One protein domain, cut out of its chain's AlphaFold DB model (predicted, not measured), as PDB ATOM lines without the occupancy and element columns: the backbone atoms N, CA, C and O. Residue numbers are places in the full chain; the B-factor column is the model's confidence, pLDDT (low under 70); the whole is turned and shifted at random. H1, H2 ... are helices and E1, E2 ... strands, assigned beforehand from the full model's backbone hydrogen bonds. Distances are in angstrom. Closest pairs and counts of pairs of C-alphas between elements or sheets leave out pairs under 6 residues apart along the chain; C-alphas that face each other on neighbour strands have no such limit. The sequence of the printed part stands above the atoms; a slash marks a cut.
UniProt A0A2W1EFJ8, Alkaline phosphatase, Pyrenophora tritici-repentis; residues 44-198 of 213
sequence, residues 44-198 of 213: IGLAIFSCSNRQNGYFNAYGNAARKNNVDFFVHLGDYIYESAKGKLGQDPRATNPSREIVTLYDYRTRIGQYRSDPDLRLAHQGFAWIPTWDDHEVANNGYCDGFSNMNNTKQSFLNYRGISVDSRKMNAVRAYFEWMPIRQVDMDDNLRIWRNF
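What this domain is: This is residues 44 to 198 of the 213 residues of the protein "Alkaline phosphatase" of Pyrenophora tritici-repentis (UniProt A0A2W1EFJ8). At one end of a flat domain is a small parallel sheet of three short strands, E1, E2 and E3, with H1 and H3 packed on each other next to it. H2 and H5 run side by side through the middle, the small helix H4 lies at the end away from the sheet, and long loops join these parts. The printed part has 155 residues with five named helices and four named strands, in the order E1 H1 E2 H2 H3 E3 H4 H5 E4, and the sheet order is E1 E2 E3. The class is mixed, helices and strands, with under half of the residues in named elements. The whole is compact, with a radius of gyration of the C-alphas of 16.1 A and spans of 52 by 43 by 21 A.

How they stand to each other: E1, residues 46 to 49, and E2, residues 73 to 76, are parallel neighbours at 22 degrees, with N 49 and O 75 within hydrogen-bond range at 2.9 A. E2 is parallel to E3, residues 129 to 132, at 22 degrees, with N 131 and O 74 at 2.8 A. E1 and E3 are the edge strands. H1, residues 60 to 68, is on the sheet but only grazes it with residues 61 to 66. H3, residues 119 to 127, is only just on the sheet, with 5 pairs of C-alphas within 10 A, and only grazes it with residues 124 to 127. H1 and H3 touch, closest at the C-alphas of Gly 63 and Asp 120, 4.3 A, at a steep tilt of 38 degrees, the same way. H2, residues 105 to 116, is not on the sheet. E1, H1, E2 and E2, H2 H3, E3 are strand-helix-strand units, two parallel neighbour strands with helices between, each with a right-handed crossover. H2 touches H5, residues 166 to 180, closest at the C-alphas of Leu 105 and Asn 172, 4.4 A, at a steep tilt of 40 degrees, the same way. H4, residues 155 to 160, is only just apart from H5, at 8.4 A. E4, residues 196 to 198, pairs with no named strand. In each of the five helices every O i to N i+4 pair is within hydrogen-bond range.

Where its parts are: E1 begins at C-alpha 46, (23.105, 20.708, 6.884). H2 is 16.3 A long and H5 21.4 A, from first to last C-alpha. E4 ends at C-alpha 198, (18.971, 9.691, 0.975).

The domain as a whole: The two C-alphas farthest apart are those of Asn 70 and Lys 155, 52.2 A. The printed part has no cut. The links E2 to H2, E3 to H4 and H5 to E4 are long. Mean pLDDT of the printed part is 93.8, and residues 187 to 189 are under 70.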
ATOM      1  N   ILE A  44      15.942  19.633   9.590       97.94
ATOM      2  CA  ILE A  44      17.260  19.007   9.459       97.94
ATOM      3  C   ILE A  44      18.270  20.103   9.123       97.94
ATOM      4  O   ILE A  44      18.054  20.899   8.208       97.94
ATOM      5  N   GLY A  45      19.359  20.182   9.884       98.00
ATOM      6  CA  GLY A  45      20.456  21.111   9.629       98.00
ATOM      7  C   GLY A  45      21.557  20.463   8.792       98.00
ATOM      8  O   GLY A  45      22.061  19.400   9.151       98.00
ATOM      9  N   LEU A  46      21.981  21.130   7.720       98.38
ATOM     10  CA  LEU A  46      23.105  20.708   6.884       98.38
ATOM     11  C   LEU A  46      24.207  21.771   6.918       98.38
ATOM     12  O   LEU A  46      23.927  22.957   6.753       98.38
ATOM     13  N   ALA A  47      25.456  21.346   7.095       98.44
ATOM     14  CA  ALA A  47      26.624  22.174   6.801       98.44
ATOM     15  C   ALA A  47      27.266  21.679   5.501       98.44
ATOM     16  O   ALA A  47      27.641  20.512   5.412       98.44
ATOM     17  N   ILE A  48      27.359  22.550   4.496       98.38
ATOM     18  CA  ILE A  48      27.768  22.191   3.130       98.38
ATOM     19  C   ILE A  48      29.123  22.827   2.819       98.38
ATOM     20  O   ILE A  48      29.316  24.019   3.062       98.38
ATOM     21  N   PHE A  49      30.047  22.032   2.281       98.44
ATOM     22  CA  PHE A  49      31.420  22.438   1.982       98.44
ATOM     23  C   PHE A  49      31.889  21.908   0.624       98.44
ATOM     24  O   PHE A  49      31.379  20.907   0.124       98.44
ATOM     25  N   SER A  50      32.901  22.560   0.062       97.88
ATOM     26  CA  SER A  50      33.678  22.115  -1.099       97.88
ATOM     27  C   SER A  50      35.027  22.842  -1.117       97.88
ATOM     28  O   SER A  50      35.270  23.719  -0.280       97.88
ATOM     29  N   CYS A  51      35.902  22.488  -2.059       97.56
ATOM     30  CA  CYS A  51      37.117  23.247  -2.383       97.56
ATOM     31  C   CYS A  51      38.017  23.511  -1.168       97.56
ATOM     32  O   CYS A  51      38.429  24.633  -0.861       97.56
ATOM     33  N   SER A  52      38.346  22.436  -0.455       96.62
ATOM     34  CA  SER A  52      39.063  22.472   0.819       96.62
ATOM     35  C   SER A  52      40.576  22.555   0.633       96.62
ATOM     36  O   SER A  52      41.326  21.776   1.216       96.62
ATOM     37  N   ASN A  53      41.069  23.498  -0.173       96.12
ATOM     38  CA  ASN A  53      42.499  23.604  -0.452       96.12
ATOM     39  C   ASN A  53      43.295  23.964   0.815       96.12
ATOM     40  O   ASN A  53      43.380  25.127   1.221       96.12
ATOM     41  N   ARG A  54      43.922  22.951   1.424       95.69
ATOM     42  CA  ARG A  54      44.680  23.074   2.674       95.69
ATOM     43  C   ARG A  54      45.770  24.136   2.569       95.69
ATOM     44  O   ARG A  54      46.068  24.796   3.555       95.69
ATOM     45  N   GLN A  55      46.388  24.309   1.410       93.62
ATOM     46  CA  GLN A  55      47.500  25.237   1.224       93.62
ATOM     47  C   GLN A  55      47.036  26.695   1.127       93.62
ATOM     48  O   GLN A  55      47.843  27.595   1.347       93.62
ATOM     49  N   ASN A  56      45.763  26.933   0.797       93.62
ATOM     50  CA  ASN A  56      45.205  28.277   0.645       93.62
ATOM     51  C   ASN A  56      44.688  28.867   1.960       93.62
ATOM     52  O   ASN A  56      44.509  30.078   2.050       93.62
ATOM     53  N   GLY A  57      44.464  28.044   2.984       93.56
ATOM     54  CA  GLY A  57      43.968  28.539   4.258       93.56
ATOM     55  C   GLY A  57      43.815  27.475   5.333       93.56
ATOM     56  O   GLY A  57      44.029  26.277   5.126       93.56
ATOM     57  N   TYR A  58      43.449  27.951   6.519       95.81
ATOM     58  CA  TYR A  58      43.106  27.114   7.660       95.81
ATOM     59  C   TYR A  58      41.651  26.666   7.572       95.81
ATOM     60  O   TYR A  58      40.786  27.391   7.084       95.81
ATOM     61  N   PHE A  59      41.364  25.486   8.106       98.06
ATOM     62  CA  PHE A  59      40.042  24.867   8.066       98.06
ATOM     63  C   PHE A  59      39.077  25.398   9.140       98.06
ATOM     64  O   PHE A  59      38.178  24.692   9.589       98.06
ATOM     65  N   ASN A  60      39.187  26.692   9.461       97.44
ATOM     66  CA  ASN A  60      38.338  27.390  10.429       97.44
ATOM     67  C   ASN A  60      36.843  27.265  10.094       97.44
ATOM     68  O   ASN A  60      36.018  27.258  11.000       97.44
ATOM     69  N   ALA A  61      36.476  27.156   8.811       97.44
ATOM     70  CA  ALA A  61      35.090  26.940   8.391       97.44
ATOM     71  C   ALA A  61      34.529  25.612   8.934       97.44
ATOM     72  O   ALA A  61      33.453  25.605   9.539       97.44
ATOM     73  N   TYR A  62      35.293  24.519   8.816       98.44
ATOM     74  CA  TYR A  62      34.951  23.231   9.421       98.44
ATOM     75  C   TYR A  62      34.896  23.326  10.941       98.44
ATOM     76  O   TYR A  62      33.910  22.910  11.549       98.44
ATOM     77  N   GLY A  63      35.925  23.921  11.552       98.06
ATOM     78  CA  GLY A  63      36.010  24.064  13.002       98.06
ATOM     79  C   GLY A  63      34.848  24.873  13.575       98.06
ATOM     80  O   GLY A  63      34.259  24.488  14.580       98.06
ATOM     81  N   ASN A  64      34.466  25.969  12.921       98.06
ATOM     82  CA  ASN A  64      33.356  26.816  13.347       98.06
ATOM     83  C   ASN A  64      32.014  26.092  13.254       98.06
ATOM     84  O   ASN A  64      31.242  26.150  14.210       98.06
ATOM     85  N   ALA A  65      31.735  25.397  12.148       98.19
ATOM     86  CA  ALA A  65      30.518  24.598  12.027       98.19
ATOM     87  C   ALA A  65      30.476  23.490  13.089       98.19
ATOM     88  O   ALA A  65      29.468  23.325  13.779       98.19
ATOM     89  N   ALA A  66      31.601  22.796  13.291       98.19
ATOM     90  CA  ALA A  66      31.686  21.710  14.253       98.19
ATOM     91  C   ALA A  66      31.495  22.189  15.702       98.19
ATOM     92  O   ALA A  66      30.756  21.564  16.461       98.19
ATOM     93  N   ARG A  67      32.105  23.322  16.082       98.19
ATOM     94  CA  ARG A  67      31.959  23.923  17.421       98.19
ATOM     95  C   ARG A  67      30.572  24.517  17.661       98.19
ATOM     96  O   ARG A  67      30.080  24.430  18.780       98.19
ATOM     97  N   LYS A  68      29.940  25.113  16.639       97.69
ATOM     98  CA  LYS A  68      28.566  25.638  16.749       97.69
ATOM     99  C   LYS A  68      27.549  24.532  17.011       97.69
ATOM    100  O   LYS A  68      26.558  24.791  17.684       97.69
ATOM    101  N   ASN A  69      27.803  23.327  16.496       96.31
ATOM    102  CA  ASN A  69      27.046  22.119  16.819       96.31
ATOM    103  C   ASN A  69      25.519  22.272  16.678       96.31
ATOM    104  O   ASN A  69      24.751  21.825  17.525       96.31
ATOM    105  N   ASN A  70      25.086  22.937  15.607       96.19
ATOM    106  CA  ASN A  70      23.684  23.262  15.334       96.19
ATOM    107  C   ASN A  70      23.180  22.688  13.994       96.19
ATOM    108  O   ASN A  70      22.164  23.149  13.471       96.19
ATOM    109  N   VAL A  71      23.902  21.708  13.449       98.00
ATOM    110  CA  VAL A  71      23.560  20.951  12.237       98.00
ATOM    111  C   VAL A  71      23.563  19.456  12.545       98.00
ATOM    112  O   VAL A  71      24.186  19.025  13.512       98.00
ATOM    113  N   ASP A  72      22.883  18.668  11.721       98.19
ATOM    114  CA  ASP A  72      22.789  17.216  11.866       98.19
ATOM    115  C   ASP A  72      23.837  16.492  11.011       98.19
ATOM    116  O   ASP A  72      24.460  15.534  11.472       98.19
ATOM    117  N   PHE A  73      24.073  16.979   9.786       98.50
ATOM    118  CA  PHE A  73      24.941  16.325   8.804       98.50
ATOM    119  C   PHE A  73      25.902  17.306   8.135       98.50
ATOM    120  O   PHE A  73      25.584  18.478   7.915       98.50
ATOM    121  N   PHE A  74      27.082  16.802   7.778       98.56
ATOM    122  CA  PHE A  74      28.053  17.511   6.951       98.56
ATOM    123  C   PHE A  74      27.972  16.970   5.526       98.56
ATOM    124  O   PHE A  74      28.089  15.768   5.317       98.56
ATOM    125  N   VAL A  75      27.791  17.842   4.544       98.56
ATOM    126  CA  VAL A  75      27.775  17.494   3.119       98.56
ATOM    127  C   VAL A  75      29.035  18.063   2.479       98.56
ATOM    128  O   VAL A  75      29.366  19.228   2.697       98.56
ATOM    129  N   HIS A  76      29.743  17.249   1.700       98.50
ATOM    130  CA  HIS A  76      30.931  17.693   0.971       98.50
ATOM    131  C   HIS A  76      30.739  17.463  -0.524       98.50
ATOM    132  O   HIS A  76      30.452  16.338  -0.926       98.50
ATOM    133  N   LEU A  77      30.888  18.512  -1.330       98.19
ATOM    134  CA  LEU A  77      30.545  18.501  -2.757       98.19
ATOM    135  C   LEU A  77      31.742  18.267  -3.691       98.19
ATOM    136  O   LEU A  77      31.584  18.366  -4.898       98.19
ATOM    137  N   GLY A  78      32.905  17.940  -3.130       97.44
ATOM    138  CA  GLY A  78      34.128  17.621  -3.868       97.44
ATOM    139  C   GLY A  78      35.255  18.619  -3.625       97.44
ATOM    140  O   GLY A  78      35.084  19.580  -2.862       97.44
ATOM    141  N   ASP A  79      36.429  18.340  -4.187       97.94
ATOM    142  CA  ASP A  79      37.695  19.015  -3.887       97.94
ATOM    143  C   ASP A  79      38.079  18.941  -2.397       97.94
ATOM    144  O   ASP A  79      38.501  19.910  -1.749       97.94
ATOM    145  N   TYR A  80      37.889  17.768  -1.801       98.19
ATOM    146  CA  TYR A  80      38.276  17.457  -0.430       98.19
ATOM    147  C   TYR A  80      39.797  17.474  -0.272       98.19
ATOM    148  O   TYR A  80      40.313  17.874   0.774       98.19
ATOM    149  N   ILE A  81      40.517  17.075  -1.323       98.25
ATOM    150  CA  ILE A  81      41.962  17.249  -1.470       98.25
ATOM    151  C   ILE A  81      42.292  17.982  -2.767       98.25
ATOM    152  O   ILE A  81      41.452  18.095  -3.644       98.25
ATOM    153  N   TYR A  82      43.537  18.449  -2.872       97.94
ATOM    154  CA  TYR A  82      44.137  18.903  -4.125       97.94
ATOM    155  C   TYR A  82      45.396  18.084  -4.395       97.94
ATOM    156  O   TYR A  82      46.136  17.733  -3.468       97.94
ATOM    157  N   GLU A  83      45.641  17.786  -5.663       96.56
ATOM    158  CA  GLU A  83      46.685  16.907  -6.180       96.56
ATOM    159  C   GLU A  83      48.020  17.624  -6.427       96.56
ATOM    160  O   GLU A  83      49.098  17.039  -6.269       96.56
ATOM    161  N   SER A  84      47.943  18.909  -6.777       95.69
ATOM    162  CA  SER A  84      49.091  19.759  -7.100       95.69
ATOM    163  C   SER A  84      50.044  19.953  -5.914       95.69
ATOM    164  O   SER A  84      49.696  19.723  -4.754       95.69
ATOM    165  N   ALA A  85      51.287  20.344  -6.197       95.38
ATOM    166  CA  ALA A  85      52.247  20.748  -5.174       95.38
ATOM    167  C   ALA A  85      52.183  22.256  -4.939       95.38
ATOM    168  O   ALA A  85      52.077  23.030  -5.888       95.38
ATOM    169  N   LYS A  86      52.324  22.683  -3.684       96.25
ATOM    170  CA  LYS A  86      52.433  24.101  -3.333       96.25
ATOM    171  C   LYS A  86      53.250  24.286  -2.058       96.25
ATOM    172  O   LYS A  86      53.053  23.579  -1.071       96.25
ATOM    173  N   GLY A  87      54.133  25.280  -2.094       95.00
ATOM    174  CA  GLY A  87      55.060  25.608  -1.014       95.00
ATOM    175  C   GLY A  87      56.271  24.672  -0.923       95.00
ATOM    176  O   GLY A  87      56.359  23.650  -1.604       95.00
ATOM    177  N   LYS A  88      57.217  25.040  -0.061       95.38
ATOM    178  CA  LYS A  88      58.459  24.321   0.230       95.38
ATOM    179  C   LYS A  88      58.330  23.589   1.562       95.38
ATOM    180  O   LYS A  88      58.213  24.210   2.618       95.38
ATOM    181  N   LEU A  89      58.346  22.257   1.517       92.62
ATOM    182  CA  LEU A  89      58.222  21.419   2.710       92.62
ATOM    183  C   LEU A  89      59.360  21.712   3.702       92.62
ATOM    184  O   LEU A  89      60.525  21.758   3.316       92.62
ATOM    185  N   GLY A  90      59.012  21.933   4.972       92.69
ATOM    186  CA  GLY A  90      59.960  22.333   6.019       92.69
ATOM    187  C   GLY A  90      60.248  23.839   6.090       92.69
ATOM    188  O   GLY A  90      60.902  24.266   7.034       92.69
ATOM    189  N   GLN A  91      59.746  24.639   5.141       95.31
ATOM    190  CA  GLN A  91      59.834  26.107   5.168       95.31
ATOM    191  C   GLN A  91      58.444  26.734   5.304       95.31
ATOM    192  O   GLN A  91      58.202  27.496   6.237       95.31
ATOM    193  N   ASP A  92      57.508  26.371   4.420       95.25
ATOM    194  CA  ASP A  92      56.147  26.902   4.476       95.25
ATOM    195  C   ASP A  92      55.272  26.054   5.416       95.25
ATOM    196  O   ASP A  92      55.200  24.828   5.265       95.25
ATOM    197  N   PRO A  93      54.514  26.676   6.339       92.12
ATOM    198  CA  PRO A  93      53.783  25.967   7.394       92.12
ATOM    199  C   PRO A  93      52.691  25.023   6.869       92.12
ATOM    200  O   PRO A  93      52.284  24.083   7.555       92.12
ATOM    201  N   ARG A  94      52.192  25.257   5.649       94.75
ATOM    202  CA  ARG A  94      51.157  24.428   5.014       94.75
ATOM    203  C   ARG A  94      51.592  23.831   3.678       94.75
ATOM    204  O   ARG A  94      50.721  23.380   2.938       94.75
ATOM    205  N   ALA A  95      52.900  23.763   3.409       96.81
ATOM    206  CA  ALA A  95      53.442  23.117   2.214       96.81
ATOM    207  C   ALA A  95      52.842  21.723   1.988       96.81
ATOM    208  O   ALA A  95      52.604  20.966   2.935       96.81
ATOM    209  N   THR A  96      52.617  21.363   0.731       97.19
ATOM    210  CA  THR A  96      52.157  20.025   0.358       97.19
ATOM    211  C   THR A  96      53.189  18.959   0.702       97.19
ATOM    212  O   THR A  96      54.377  19.119   0.423       97.19
ATOM    213  N   ASN A  97      52.712  17.838   1.236       95.62
ATOM    214  CA  ASN A  97      53.468  16.601   1.359       95.62
ATOM    215  C   ASN A  97      52.689  15.486   0.628       95.62
ATOM    216  O   ASN A  97      51.507  15.299   0.931       95.62
ATOM    217  N   PRO A  98      53.281  14.790  -0.361       96.31
ATOM    218  CA  PRO A  98      54.618  15.012  -0.928       96.31
ATOM    219  C   PRO A  98      54.732  16.368  -1.645       96.31
ATOM    220  O   PRO A  98      53.724  16.933  -2.071       96.31
ATOM    221  N   SER A  99      55.957  16.893  -1.775       95.56
ATOM    222  CA  SER A  99      56.270  18.193  -2.404       95.56
ATOM    223  C   SER A  99      56.311  18.124  -3.940       95.56
ATOM    224  O   SER A  99      57.209  18.665  -4.583       95.56
ATOM    225  N   ARG A 100      55.373  17.377  -4.522       94.75
ATOM    226  CA  ARG A 100      55.199  17.130  -5.961       94.75
ATOM    227  C   ARG A 100      53.728  16.818  -6.240       94.75
ATOM    228  O   ARG A 100      52.965  16.574  -5.302       94.75
ATOM    229  N   GLU A 101      53.351  16.818  -7.512       95.44
ATOM    230  CA  GLU A 101      52.042  16.323  -7.936       95.44
ATOM    231  C   GLU A 101      51.885  14.841  -7.549       95.44
ATOM    232  O   GLU A 101      52.814  14.038  -7.705       95.44
ATOM    233  N   ILE A 102      50.725  14.487  -6.995       97.31
ATOM    234  CA  ILE A 102      50.428  13.122  -6.544       97.31
ATOM    235  C   ILE A 102      49.868  12.288  -7.698       97.31
ATOM    236  O   ILE A 102      48.907  12.695  -8.341       97.31
ATOM    237  N   VAL A 103      50.460  11.116  -7.963       96.75
ATOM    238  CA  VAL A 103      49.932  10.189  -8.992       96.75
ATOM    239  C   VAL A 103      49.906   8.718  -8.579       96.75
ATOM    240  O   VAL A 103      49.180   7.919  -9.168       96.75
ATOM    241  N   THR A 104      50.679   8.334  -7.560       97.62
ATOM    242  CA  THR A 104      50.673   6.963  -7.030       97.62
ATOM    243  C   THR A 104      49.712   6.837  -5.854       97.62
ATOM    244  O   THR A 104      49.455   7.815  -5.152       97.62
ATOM    245  N   LEU A 105      49.241   5.621  -5.561       97.94
ATOM    246  CA  LEU A 105      48.405   5.354  -4.383       97.94
ATOM    247  C   LEU A 105      49.047   5.859  -3.079       97.94
ATOM    248  O   LEU A 105      48.369   6.423  -2.222       97.94
ATOM    249  N   TYR A 106      50.364   5.689  -2.933       98.19
ATOM    250  CA  TYR A 106      51.097   6.195  -1.773       98.19
ATOM    251  C   TYR A 106      51.078   7.729  -1.699       98.19
ATOM    252  O   TYR A 106      50.892   8.286  -0.615       98.19
ATOM    253  N   ASP A 107      51.226   8.414  -2.838       98.31
ATOM    254  CA  ASP A 107      51.151   9.874  -2.888       98.31
ATOM    255  C   ASP A 107      49.753  10.364  -2.444       98.31
ATOM    256  O   ASP A 107      49.667  11.249  -1.588       98.31
ATOM    257  N   TYR A 108      48.667   9.749  -2.942       98.56
ATOM    258  CA  TYR A 108      47.289  10.090  -2.546       98.56
ATOM    259  C   TYR A 108      47.018   9.834  -1.064       98.56
ATOM    260  O   TYR A 108      46.538  10.727  -0.366       98.56
ATOM    261  N   ARG A 109      47.389   8.659  -0.539       98.62
ATOM    262  CA  ARG A 109      47.261   8.352   0.898       98.62
ATOM    263  C   ARG A 109      47.999   9.368   1.764       98.62
ATOM    264  O   ARG A 109      47.465   9.819   2.775       98.62
ATOM    265  N   THR A 110      49.210   9.748   1.356       98.38
ATOM    266  CA  THR A 110      50.018  10.747   2.067       98.38
ATOM    267  C   THR A 110      49.332  12.111   2.053       98.38
ATOM    268  O   THR A 110      49.238  12.757   3.097       98.38
ATOM    269  N   ARG A 111      48.791  12.538   0.902       98.31
ATOM    270  CA  ARG A 111      48.087  13.820   0.781       98.31
ATOM    271  C   ARG A 111      46.805  13.856   1.608       98.31
ATOM    272  O   ARG A 111      46.604  14.813   2.354       98.31
ATOM    273  N   ILE A 112      45.973  12.817   1.536       98.19
ATOM    274  CA  ILE A 112      44.750  12.736   2.345       98.19
ATOM    275  C   ILE A 112      45.111  12.718   3.831       98.19
ATOM    276  O   ILE A 112      44.548  13.493   4.602       98.19
ATOM    277  N   GLY A 113      46.111  11.926   4.233       97.94
ATOM    278  CA  GLY A 113      46.627  11.920   5.602       97.94
ATOM    279  C   GLY A 113      47.088  13.306   6.069       97.94
ATOM    280  O   GLY A 113      46.785  13.716   7.190       97.94
ATOM    281  N   GLN A 114      47.737  14.078   5.192       97.69
ATOM    282  CA  GLN A 114      48.118  15.460   5.480       97.69
ATOM    283  C   GLN A 114      46.895  16.361   5.710       97.69
ATOM    284  O   GLN A 114      46.893  17.154   6.655       97.69
ATOM    285  N   TYR A 115      45.847  16.252   4.893       98.31
ATOM    286  CA  TYR A 115      44.607  17.016   5.079       98.31
ATOM    287  C   TYR A 115      43.914  16.625   6.386       98.31
ATOM    288  O   TYR A 115      43.596  17.486   7.204       98.31
ATOM    289  N   ARG A 116      43.809  15.319   6.646       97.12
ATOM    290  CA  ARG A 116      43.233  14.717   7.859       97.12
ATOM    291  C   ARG A 116      44.010  14.997   9.143       97.12
ATOM    292  O   ARG A 116      43.504  14.694  10.218       97.12
ATOM    293  N   SER A 117      45.214  15.559   9.056       96.44
ATOM    294  CA  SER A 117      45.972  16.000  10.231       96.44
ATOM    295  C   SER A 117      45.497  17.346  10.788       96.44
ATOM    296  O   SER A 117      45.812  17.668  11.934       96.44
ATOM    297  N   ASP A 118      44.741  18.126  10.004       98.00
ATOM    298  CA  ASP A 118      44.251  19.435  10.427       98.00
ATOM    299  C   ASP A 118      43.253  19.289  11.597       98.00
ATOM    300  O   ASP A 118      42.308  18.496  11.509       98.00
ATOM    301  N   PRO A 119      43.459  20.001  12.721       97.44
ATOM    302  CA  PRO A 119      42.660  19.818  13.929       97.44
ATOM    303  C   PRO A 119      41.173  20.114  13.724       97.44
ATOM    304  O   PRO A 119      40.348  19.407  14.299       97.44
ATOM    305  N   ASP A 120      40.829  21.093  12.886       98.44
ATOM    306  CA  ASP A 120      39.436  21.482  12.663       98.44
ATOM    307  C   ASP A 120      38.704  20.466  11.785       98.44
ATOM    308  O   ASP A 120      37.545  20.133  12.044       98.44
ATOM    309  N   LEU A 121      39.401  19.893  10.802       98.31
ATOM    310  CA  LEU A 121      38.850  18.810   9.989       98.31
ATOM    311  C   LEU A 121      38.695  17.518  10.800       98.31
ATOM    312  O   LEU A 121      37.684  16.827  10.664       98.31
ATOM    313  N   ARG A 122      39.650  17.203  11.688       97.81
ATOM    314  CA  ARG A 122      39.508  16.072  12.624       97.81
ATOM    315  C   ARG A 122      38.309  16.254  13.539       97.81
ATOM    316  O   ARG A 122      37.536  15.313  13.683       97.81
ATOM    317  N   LEU A 123      38.133  17.448  14.111       98.19
ATOM    318  CA  LEU A 123      36.989  17.761  14.966       98.19
ATOM    319  C   LEU A 123      35.662  17.569  14.217       98.19
ATOM    320  O   LEU A 123      34.743  16.944  14.741       98.19
ATOM    321  N   ALA A 124      35.574  18.054  12.977       98.19
ATOM    322  CA  ALA A 124      34.372  17.922  12.164       98.19
ATOM    323  C   ALA A 124      34.035  16.457  11.824       98.19
ATOM    324  O   ALA A 124      32.877  16.053  11.911       98.19
ATOM    325  N   HIS A 125      35.032  15.630  11.494       98.12
ATOM    326  CA  HIS A 125      34.824  14.192  11.253       98.12
ATOM    327  C   HIS A 125      34.559  13.381  12.518       98.12
ATOM    328  O   HIS A 125      33.860  12.376  12.472       98.12
ATOM    329  N   GLN A 126      35.106  13.810  13.652       97.50
ATOM    330  CA  GLN A 126      34.824  13.194  14.942       97.50
ATOM    331  C   GLN A 126      33.390  13.493  15.405       97.50
ATOM    332  O   GLN A 126      32.801  12.667  16.095       97.50
ATOM    333  N   GLY A 127      32.839  14.664  15.069       97.62
ATOM    334  CA  GLY A 127      31.587  15.159  15.643       97.62
ATOM    335  C   GLY A 127      30.308  14.898  14.841       97.62
ATOM    336  O   GLY A 127      29.229  15.001  15.435       97.62
ATOM    337  N   PHE A 128      30.403  14.619  13.536       98.38
ATOM    338  CA  PHE A 128      29.254  14.582  12.622       98.38
ATOM    339  C   PHE A 128      29.334  13.424  11.629       98.38
ATOM    340  O   PHE A 128      30.417  12.975  11.262       98.38
ATOM    341  N   ALA A 129      28.170  12.982  11.152       97.56
ATOM    342  CA  ALA A 129      28.076  12.116   9.985       97.56
ATOM    343  C   ALA A 129      28.323  12.934   8.707       97.56
ATOM    344  O   ALA A 129      27.788  14.036   8.555       97.56
ATOM    345  N   TRP A 130      29.130  12.388   7.796       98.00
ATOM    346  CA  TRP A 130      29.487  13.033   6.534       98.00
ATOM    347  C   TRP A 130      28.796  12.356   5.352       98.00
ATOM    348  O   TRP A 130      28.794  11.132   5.236       98.00
ATOM    349  N   ILE A 131      28.290  13.172   4.431       97.56
ATOM    350  CA  ILE A 131      27.703  12.782   3.149       97.56
ATOM    351  C   ILE A 131      28.568  13.397   2.034       97.56
ATOM    352  O   ILE A 131      28.237  14.453   1.495       97.56
ATOM    353  N   PRO A 132      29.733  12.799   1.724       96.75
ATOM    354  CA  PRO A 132      30.637  13.338   0.715       96.75
ATOM    355  C   PRO A 132      30.321  12.809  -0.691       96.75
ATOM    356  O   PRO A 132      29.894  11.663  -0.855       96.75
ATOM    357  N   THR A 133      30.597  13.622  -1.700       95.75
ATOM    358  CA  THR A 133      30.914  13.196  -3.069       95.75
ATOM    359  C   THR A 133      32.312  13.717  -3.437       95.75
ATOM    360  O   THR A 133      32.945  14.389  -2.615       95.75
ATOM    361  N   TRP A 134      32.834  13.344  -4.600       95.12
ATOM    362  CA  TRP A 134      34.073  13.897  -5.153       95.12
ATOM    363  C   TRP A 134      33.772  14.899  -6.269       95.12
ATOM    364  O   TRP A 134      32.666  14.917  -6.810       95.12
ATOM    365  N   ASP A 135      34.777  15.697  -6.608       95.94
ATOM    366  CA  ASP A 135      34.871  16.450  -7.852       95.94
ATOM    367  C   ASP A 135      36.181  16.040  -8.565       95.94
ATOM    368  O   ASP A 135      36.598  14.879  -8.482       95.94
ATOM    369  N   ASP A 136      36.827  16.923  -9.318       94.62
ATOM    370  CA  ASP A 136      38.001  16.573 -10.116       94.62
ATOM    371  C   ASP A 136      39.289  16.474  -9.287       94.62
ATOM    372  O   ASP A 136      40.079  15.549  -9.513       94.62
ATOM    373  N   HIS A 137      39.513  17.353  -8.305       97.44
ATOM    374  CA  HIS A 137      40.778  17.399  -7.558       97.44
ATOM    375  C   HIS A 137      41.012  16.230  -6.592       97.44
ATOM    376  O   HIS A 137      42.147  16.030  -6.139       97.44
ATOM    377  N   GLU A 138      40.004  15.391  -6.333       96.31
ATOM    378  CA  GLU A 138      40.229  14.066  -5.751       96.31
ATOM    379  C   GLU A 138      41.163  13.207  -6.612       96.31
ATOM    380  O   GLU A 138      41.906  12.389  -6.067       96.31
ATOM    381  N   VAL A 139      41.165  13.423  -7.932       94.94
ATOM    382  CA  VAL A 139      42.057  12.766  -8.891       94.94
ATOM    383  C   VAL A 139      43.059  13.772  -9.462       94.94
ATOM    384  O   VAL A 139      44.251  13.696  -9.144       94.94
ATOM    385  N   ALA A 140      42.608  14.692 -10.312       94.56
ATOM    386  CA  ALA A 140      43.408  15.750 -10.915       94.56
ATOM    387  C   ALA A 140      42.529  16.801 -11.609       94.56
ATOM    388  O   ALA A 140      41.472  16.469 -12.142       94.56
ATOM    389  N   ASN A 141      43.026  18.039 -11.671       94.50
ATOM    390  CA  ASN A 141      42.332  19.206 -12.222       94.50
ATOM    391  C   ASN A 141      41.696  18.969 -13.606       94.50
ATOM    392  O   ASN A 141      42.356  18.498 -14.547       94.50
ATOM    393  N   ASN A 142      40.442  19.398 -13.750       89.31
ATOM    394  CA  ASN A 142      39.552  19.209 -14.897       89.31
ATOM    395  C   ASN A 142      39.540  17.766 -15.422       89.31
ATOM    396  O   ASN A 142      39.594  17.538 -16.633       89.31
ATOM    397  N   GLY A 143      39.522  16.791 -14.517       82.31
ATOM    398  CA  GLY A 143      39.336  15.395 -14.875       82.31
ATOM    399  C   GLY A 143      37.968  15.139 -15.498       82.31
ATOM    400  O   GLY A 143      36.953  15.595 -14.976       82.31
ATOM    401  N   TYR A 144      37.937  14.396 -16.601       77.88
ATOM    402  CA  TYR A 144      36.703  13.877 -17.192       77.88
ATOM    403  C   TYR A 144      36.990  12.585 -17.953       77.88
ATOM    404  O   TYR A 144      37.909  12.575 -18.770       77.88
ATOM    405  N   CYS A 145      36.215  11.530 -17.667       76.00
ATOM    406  CA  CYS A 145      36.271  10.186 -18.262       76.00
ATOM    407  C   CYS A 145      37.680   9.554 -18.322       76.00
ATOM    408  O   CYS A 145      37.999   8.695 -17.493       76.00
ATOM    409  N   ASP A 146      38.495   9.995 -19.273       76.25
ATOM    410  CA  ASP A 146      39.741   9.431 -19.784       76.25
ATOM    411  C   ASP A 146      40.888  10.465 -19.914       76.25
ATOM    412  O   ASP A 146      41.927  10.184 -20.525       76.25
ATOM    413  N   GLY A 147      40.769  11.640 -19.282       80.38
ATOM    414  CA  GLY A 147      41.854  12.624 -19.237       80.38
ATOM    415  C   GLY A 147      41.752  13.668 -18.125       80.38
ATOM    416  O   GLY A 147      40.717  13.838 -17.488       80.38
ATOM    417  N   PHE A 148      42.864  14.372 -17.913       87.38
ATOM    418  CA  PHE A 148      43.021  15.480 -16.967       87.38
ATOM    419  C   PHE A 148      43.752  16.640 -17.656       87.38
ATOM    420  O   PHE A 148      44.424  16.432 -18.667       87.38
ATOM    421  N   SER A 149      43.724  17.845 -17.076       86.62
ATOM    422  CA  SER A 149      44.341  19.046 -17.686       86.62
ATOM    423  C   SER A 149      45.784  18.834 -18.159       86.62
ATOM    424  O   SER A 149      46.160  19.277 -19.240       86.62
ATOM    425  N   ASN A 150      46.591  18.146 -17.345       83.88
ATOM    426  CA  ASN A 150      48.024  17.970 -17.588       83.88
ATOM    427  C   ASN A 150      48.405  16.539 -17.983       83.88
ATOM    428  O   ASN A 150      49.582  16.263 -18.200       83.88
ATOM    429  N   MET A 151      47.441  15.618 -18.073       89.38
ATOM    430  CA  MET A 151      47.721  14.197 -18.253       89.38
ATOM    431  C   MET A 151      46.686  13.536 -19.164       89.38
ATOM    432  O   MET A 151      45.483  13.616 -18.939       89.38
ATOM    433  N   ASN A 152      47.185  12.846 -20.189       89.06
ATOM    434  CA  ASN A 152      46.399  12.145 -21.203       89.06
ATOM    435  C   ASN A 152      47.014  10.771 -21.534       89.06
ATOM    436  O   ASN A 152      48.071  10.408 -21.008       89.06
ATOM    437  N   ASN A 153      46.386  10.017 -22.438       87.25
ATOM    438  CA  ASN A 153      46.803   8.662 -22.826       87.25
ATOM    439  C   ASN A 153      47.887   8.619 -23.928       87.25
ATOM    440  O   ASN A 153      47.888   7.738 -24.785       87.25
ATOM    441  N   THR A 154      48.835   9.563 -23.925       91.31
ATOM    442  CA  THR A 154      49.977   9.562 -24.863       91.31
ATOM    443  C   THR A 154      51.232   8.933 -24.252       91.31
ATOM    444  O   THR A 154      51.450   8.982 -23.040       91.31
ATOM    445  N   LYS A 155      52.136   8.412 -25.100       92.44
ATOM    446  CA  LYS A 155      53.457   7.916 -24.665       92.44
ATOM    447  C   LYS A 155      54.252   8.984 -23.905       92.44
ATOM    448  O   LYS A 155      54.898   8.667 -22.913       92.44
ATOM    449  N   GLN A 156      54.197  10.240 -24.353       93.50
ATOM    450  CA  GLN A 156      54.904  11.336 -23.688       93.50
ATOM    451  C   GLN A 156      54.355  11.584 -22.279       93.50
ATOM    452  O   GLN A 156      55.135  11.695 -21.338       93.50
ATOM    453  N   SER A 157      53.028  11.621 -22.125       91.94
ATOM    454  CA  SER A 157      52.372  11.739 -20.817       91.94
ATOM    455  C   SER A 157      52.777  10.588 -19.890       91.94
ATOM    456  O   SER A 157      53.236  10.828 -18.777       91.94
ATOM    457  N   PHE A 158      52.750   9.345 -20.377       92.94
ATOM    458  CA  PHE A 158      53.193   8.179 -19.607       92.94
ATOM    459  C   PHE A 158      54.640   8.313 -19.100       92.94
ATOM    460  O   PHE A 158      54.916   8.037 -17.933       92.94
ATOM    461  N   LEU A 159      55.564   8.792 -19.944       92.75
ATOM    462  CA  LEU A 159      56.957   9.042 -19.552       92.75
ATOM    463  C   LEU A 159      57.076  10.183 -18.525       92.75
ATOM    464  O   LEU A 159      57.798  10.038 -17.539       92.75
ATOM    465  N   ASN A 160      56.331  11.277 -18.709       93.19
ATOM    466  CA  ASN A 160      56.314  12.417 -17.783       93.19
ATOM    467  C   ASN A 160      55.761  12.032 -16.399       93.19
ATOM    468  O   ASN A 160      56.225  12.535 -15.378       93.19
ATOM    469  N   TYR A 161      54.805  11.101 -16.359       93.06
ATOM    470  CA  TYR A 161      54.128  10.650 -15.144       93.06
ATOM    471  C   TYR A 161      54.667   9.330 -14.593       93.06
ATOM    472  O   TYR A 161      53.952   8.598 -13.911       93.06
ATOM    473  N   ARG A 162      55.963   9.054 -14.804       92.69
ATOM    474  CA  ARG A 162      56.682   7.931 -14.170       92.69
ATOM    475  C   ARG A 162      56.085   6.558 -14.511       92.69
ATOM    476  O   ARG A 162      56.089   5.656 -13.678       92.69
ATOM    477  N   GLY A 163      55.554   6.410 -15.720       93.19
ATOM    478  CA  GLY A 163      54.912   5.180 -16.170       93.19
ATOM    479  C   GLY A 163      53.528   4.935 -15.567       93.19
ATOM    480  O   GLY A 163      53.094   3.790 -15.474       93.19
ATOM    481  N   ILE A 164      52.835   5.988 -15.131       94.25
ATOM    482  CA  ILE A 164      51.448   5.910 -14.662       94.25
ATOM    483  C   ILE A 164      50.523   6.352 -15.800       94.25
ATOM    484  O   ILE A 164      50.718   7.421 -16.376       94.25
ATOM    485  N   SER A 165      49.527   5.528 -16.137       93.56
ATOM    486  CA  SER A 165      48.451   5.889 -17.073       93.56
ATOM    487  C   SER A 165      47.355   6.708 -16.384       93.56
ATOM    488  O   SER A 165      47.287   6.743 -15.152       93.56
ATOM    489  N   VAL A 166      46.474   7.338 -17.171       92.50
ATOM    490  CA  VAL A 166      45.294   8.050 -16.650       92.50
ATOM    491  C   VAL A 166      44.471   7.123 -15.752       92.50
ATOM    492  O   VAL A 166      44.223   7.455 -14.592       92.50
ATOM    493  N   ASP A 167      44.155   5.922 -16.240       91.62
ATOM    494  CA  ASP A 167      43.362   4.932 -15.502       91.62
ATOM    495  C   ASP A 167      44.048   4.492 -14.208       91.62
ATOM    496  O   ASP A 167      43.422   4.422 -13.153       91.62
ATOM    497  N   SER A 168      45.364   4.259 -14.255       93.38
ATOM    498  CA  SER A 168      46.132   3.871 -13.067       93.38
ATOM    499  C   SER A 168      46.097   4.966 -12.002       93.38
ATOM    500  O   SER A 168      45.931   4.677 -10.816       93.38
ATOM    501  N   ARG A 169      46.224   6.236 -12.408       94.75
ATOM    502  CA  ARG A 169      46.108   7.383 -11.498       94.75
ATOM    503  C   ARG A 169      44.700   7.488 -10.914       94.75
ATOM    504  O   ARG A 169      44.572   7.641  -9.701       94.75
ATOM    505  N   LYS A 170      43.666   7.355 -11.749       93.06
ATOM    506  CA  LYS A 170      42.256   7.376 -11.339       93.06
ATOM    507  C   LYS A 170      41.963   6.296 -10.298       93.06
ATOM    508  O   LYS A 170      41.465   6.606  -9.220       93.06
ATOM    509  N   MET A 171      42.380   5.057 -10.551       92.88
ATOM    510  CA  MET A 171      42.207   3.947  -9.608       92.88
ATOM    511  C   MET A 171      42.988   4.148  -8.306       92.88
ATOM    512  O   MET A 171      42.482   3.832  -7.228       92.88
ATOM    513  N   ASN A 172      44.200   4.713  -8.372       95.81
ATOM    514  CA  ASN A 172      44.973   5.067  -7.179       95.81
ATOM    515  C   ASN A 172      44.247   6.109  -6.312       95.81
ATOM    516  O   ASN A 172      44.201   5.960  -5.090       95.81
ATOM    517  N   ALA A 173      43.692   7.145  -6.942       95.56
ATOM    518  CA  ALA A 173      42.962   8.219  -6.280       95.56
ATOM    519  C   ALA A 173      41.671   7.715  -5.624       95.56
ATOM    520  O   ALA A 173      41.478   7.878  -4.421       95.56
ATOM    521  N   VAL A 174      40.836   7.022  -6.402       93.50
ATOM    522  CA  VAL A 174      39.557   6.447  -5.969       93.50
ATOM    523  C   VAL A 174      39.760   5.497  -4.796       93.50
ATOM    524  O   VAL A 174      39.103   5.630  -3.761       93.50
ATOM    525  N   ARG A 175      40.735   4.584  -4.900       94.06
ATOM    526  CA  ARG A 175      41.069   3.672  -3.805       94.06
ATOM    527  C   ARG A 175      41.469   4.429  -2.542       94.06
ATOM    528  O   ARG A 175      40.975   4.111  -1.463       94.06
ATOM    529  N   ALA A 176      42.345   5.428  -2.658       96.56
ATOM    530  CA  ALA A 176      42.737   6.234  -1.508       96.56
ATOM    531  C   ALA A 176      41.536   6.985  -0.906       96.56
ATOM    532  O   ALA A 176      41.424   7.076   0.313       96.56
ATOM    533  N   TYR A 177      40.616   7.485  -1.732       95.50
ATOM    534  CA  TYR A 177      39.430   8.191  -1.259       95.50
ATOM    535  C   TYR A 177      38.512   7.277  -0.434       95.50
ATOM    536  O   TYR A 177      38.181   7.615   0.703       95.50
ATOM    537  N   PHE A 178      38.188   6.079  -0.933       93.19
ATOM    538  CA  PHE A 178      37.383   5.096  -0.190       93.19
ATOM    539  C   PHE A 178      38.062   4.579   1.086       93.19
ATOM    540  O   PHE A 178      37.382   4.267   2.061       93.19
ATOM    541  N   GLU A 179      39.395   4.506   1.120       93.88
ATOM    542  CA  GLU A 179      40.135   4.111   2.326       93.88
ATOM    543  C   GLU A 179      40.025   5.144   3.461       93.88
ATOM    544  O   GLU A 179      40.135   4.778   4.634       93.88
ATOM    545  N   TRP A 180      39.816   6.421   3.129       94.94
ATOM    546  CA  TRP A 180      39.852   7.529   4.088       94.94
ATOM    547  C   TRP A 180      38.495   8.186   4.365       94.94
ATOM    548  O   TRP A 180      38.353   8.852   5.396       94.94
ATOM    549  N   MET A 181      37.513   8.023   3.479       94.81
ATOM    550  CA  MET A 181      36.189   8.636   3.603       94.81
ATOM    551  C   MET A 181      35.142   7.632   4.109       94.81
ATOM    552  O   MET A 181      35.198   6.452   3.766       94.81
ATOM    553  N   PRO A 182      34.148   8.071   4.907       93.81
ATOM    554  CA  PRO A 182      33.105   7.194   5.442       93.81
ATOM    555  C   PRO A 182      32.026   6.882   4.384       93.81
ATOM    556  O   PRO A 182      30.859   7.229   4.555       93.81
ATOM    557  N   ILE A 183      32.409   6.251   3.268       91.19
ATOM    558  CA  ILE A 183      31.528   5.947   2.126       91.19
ATOM    559  C   ILE A 183      31.413   4.439   1.948       91.19
ATOM    560  O   ILE A 183      32.412   3.766   1.704       91.19
ATOM    561  N   ARG A 184      30.195   3.903   2.072       86.50
ATOM    562  CA  ARG A 184      29.925   2.487   1.804       86.50
ATOM    563  C   ARG A 184      30.238   2.182   0.339       86.50
ATOM    564  O   ARG A 184      29.666   2.815  -0.543       86.50
ATOM    565  N   GLN A 185      31.078   1.179   0.102       77.81
ATOM    566  CA  GLN A 185      31.183   0.550  -1.211       77.81
ATOM    567  C   GLN A 185      29.971  -0.364  -1.387       77.81
ATOM    568  O   GLN A 185      29.753  -1.273  -0.588       77.81
ATOM    569  N   VAL A 186      29.126  -0.039  -2.365       71.38
ATOM    570  CA  VAL A 186      27.866  -0.756  -2.619       71.38
ATOM    571  C   VAL A 186      28.130  -2.087  -3.320       71.38
ATOM    572  O   VAL A 186      27.437  -3.064  -3.054       71.38
ATOM    573  N   ASP A 187      29.153  -2.118  -4.168       69.31
ATOM    574  CA  ASP A 187      29.629  -3.293  -4.879       69.31
ATOM    575  C   ASP A 187      31.163  -3.229  -4.929       69.31
ATOM    576  O   ASP A 187      31.736  -2.156  -5.122       69.31
ATOM    577  N   MET A 188      31.828  -4.361  -4.702       66.38
ATOM    578  CA  MET A 188      33.292  -4.449  -4.744       66.38
ATOM    579  C   MET A 188      33.826  -4.340  -6.178       66.38
ATOM    580  O   MET A 188      34.979  -3.947  -6.374       66.38
ATOM    581  N   ASP A 189      32.983  -4.657  -7.163       69.81
ATOM    582  CA  ASP A 189      33.324  -4.577  -8.581       69.81
ATOM    583  C   ASP A 189      33.026  -3.178  -9.162       69.81
ATOM    584  O   ASP A 189      33.652  -2.769 -10.143       69.81
ATOM    585  N   ASP A 190      32.164  -2.388  -8.508       73.62
ATOM    586  CA  ASP A 190      31.840  -1.003  -8.879       73.62
ATOM    587  C   ASP A 190      32.633   0.007  -8.036       73.62
ATOM    588  O   ASP A 190      32.134   0.674  -7.123       73.62
ATOM    589  N   ASN A 191      33.919   0.119  -8.360       73.50
ATOM    590  CA  ASN A 191      34.837   1.000  -7.642       73.50
ATOM    591  C   ASN A 191      34.576   2.498  -7.877       73.50
ATOM    592  O   ASN A 191      35.196   3.309  -7.199       73.50
ATOM    593  N   LEU A 192      33.706   2.887  -8.816       82.62
ATOM    594  CA  LEU A 192      33.437   4.295  -9.141       82.62
ATOM    595  C   LEU A 192      32.081   4.785  -8.630       82.62
ATOM    596  O   LEU A 192      31.800   5.978  -8.689       82.62
ATOM    597  N   ARG A 193      31.243   3.911  -8.071       86.19
ATOM    598  CA  ARG A 193      29.937   4.331  -7.575       86.19
ATOM    599  C   ARG A 193      30.012   5.120  -6.279       86.19
ATOM    600  O   ARG A 193      30.097   4.568  -5.182       86.19
ATOM    601  N   ILE A 194      29.874   6.437  -6.418       90.12
ATOM    602  CA  ILE A 194      29.689   7.370  -5.301       90.12
ATOM    603  C   ILE A 194      28.286   7.990  -5.258       90.12
ATOM    604  O   ILE A 194      27.826   8.390  -4.182       90.12
ATOM    605  N   TRP A 195      27.586   8.055  -6.394       91.62
ATOM    606  CA  TRP A 195      26.249   8.644  -6.470       91.62
ATOM    607  C   TRP A 195      25.227   7.790  -5.718       91.62
ATOM    608  O   TRP A 195      25.246   6.554  -5.746       91.62
ATOM    609  N   ARG A 196      24.332   8.464  -4.994       93.94
ATOM    610  CA  ARG A 196      23.360   7.834  -4.091       93.94
ATOM    611  C   ARG A 196      22.283   8.819  -3.656       93.94
ATOM    612  O   ARG A 196      22.493  10.027  -3.698       93.94
ATOM    613  N   ASN A 197      21.143   8.294  -3.216       94.62
ATOM    614  CA  ASN A 197      20.056   9.088  -2.650       94.62
ATOM    615  C   ASN A 197      19.897   8.820  -1.145       94.62
ATOM    616  O   ASN A 197      20.227   7.733  -0.670       94.62
ATOM    617  N   PHE A 198      19.389   9.813  -0.418       95.31
ATOM    618  CA  PHE A 198      18.971   9.691   0.975       95.31
ATOM    619  C   PHE A 198      17.581  10.293   1.130       95.31
ATOM    620  O   PHE A 198      17.401  11.482   0.869       95.31
TER     621      PHE A 198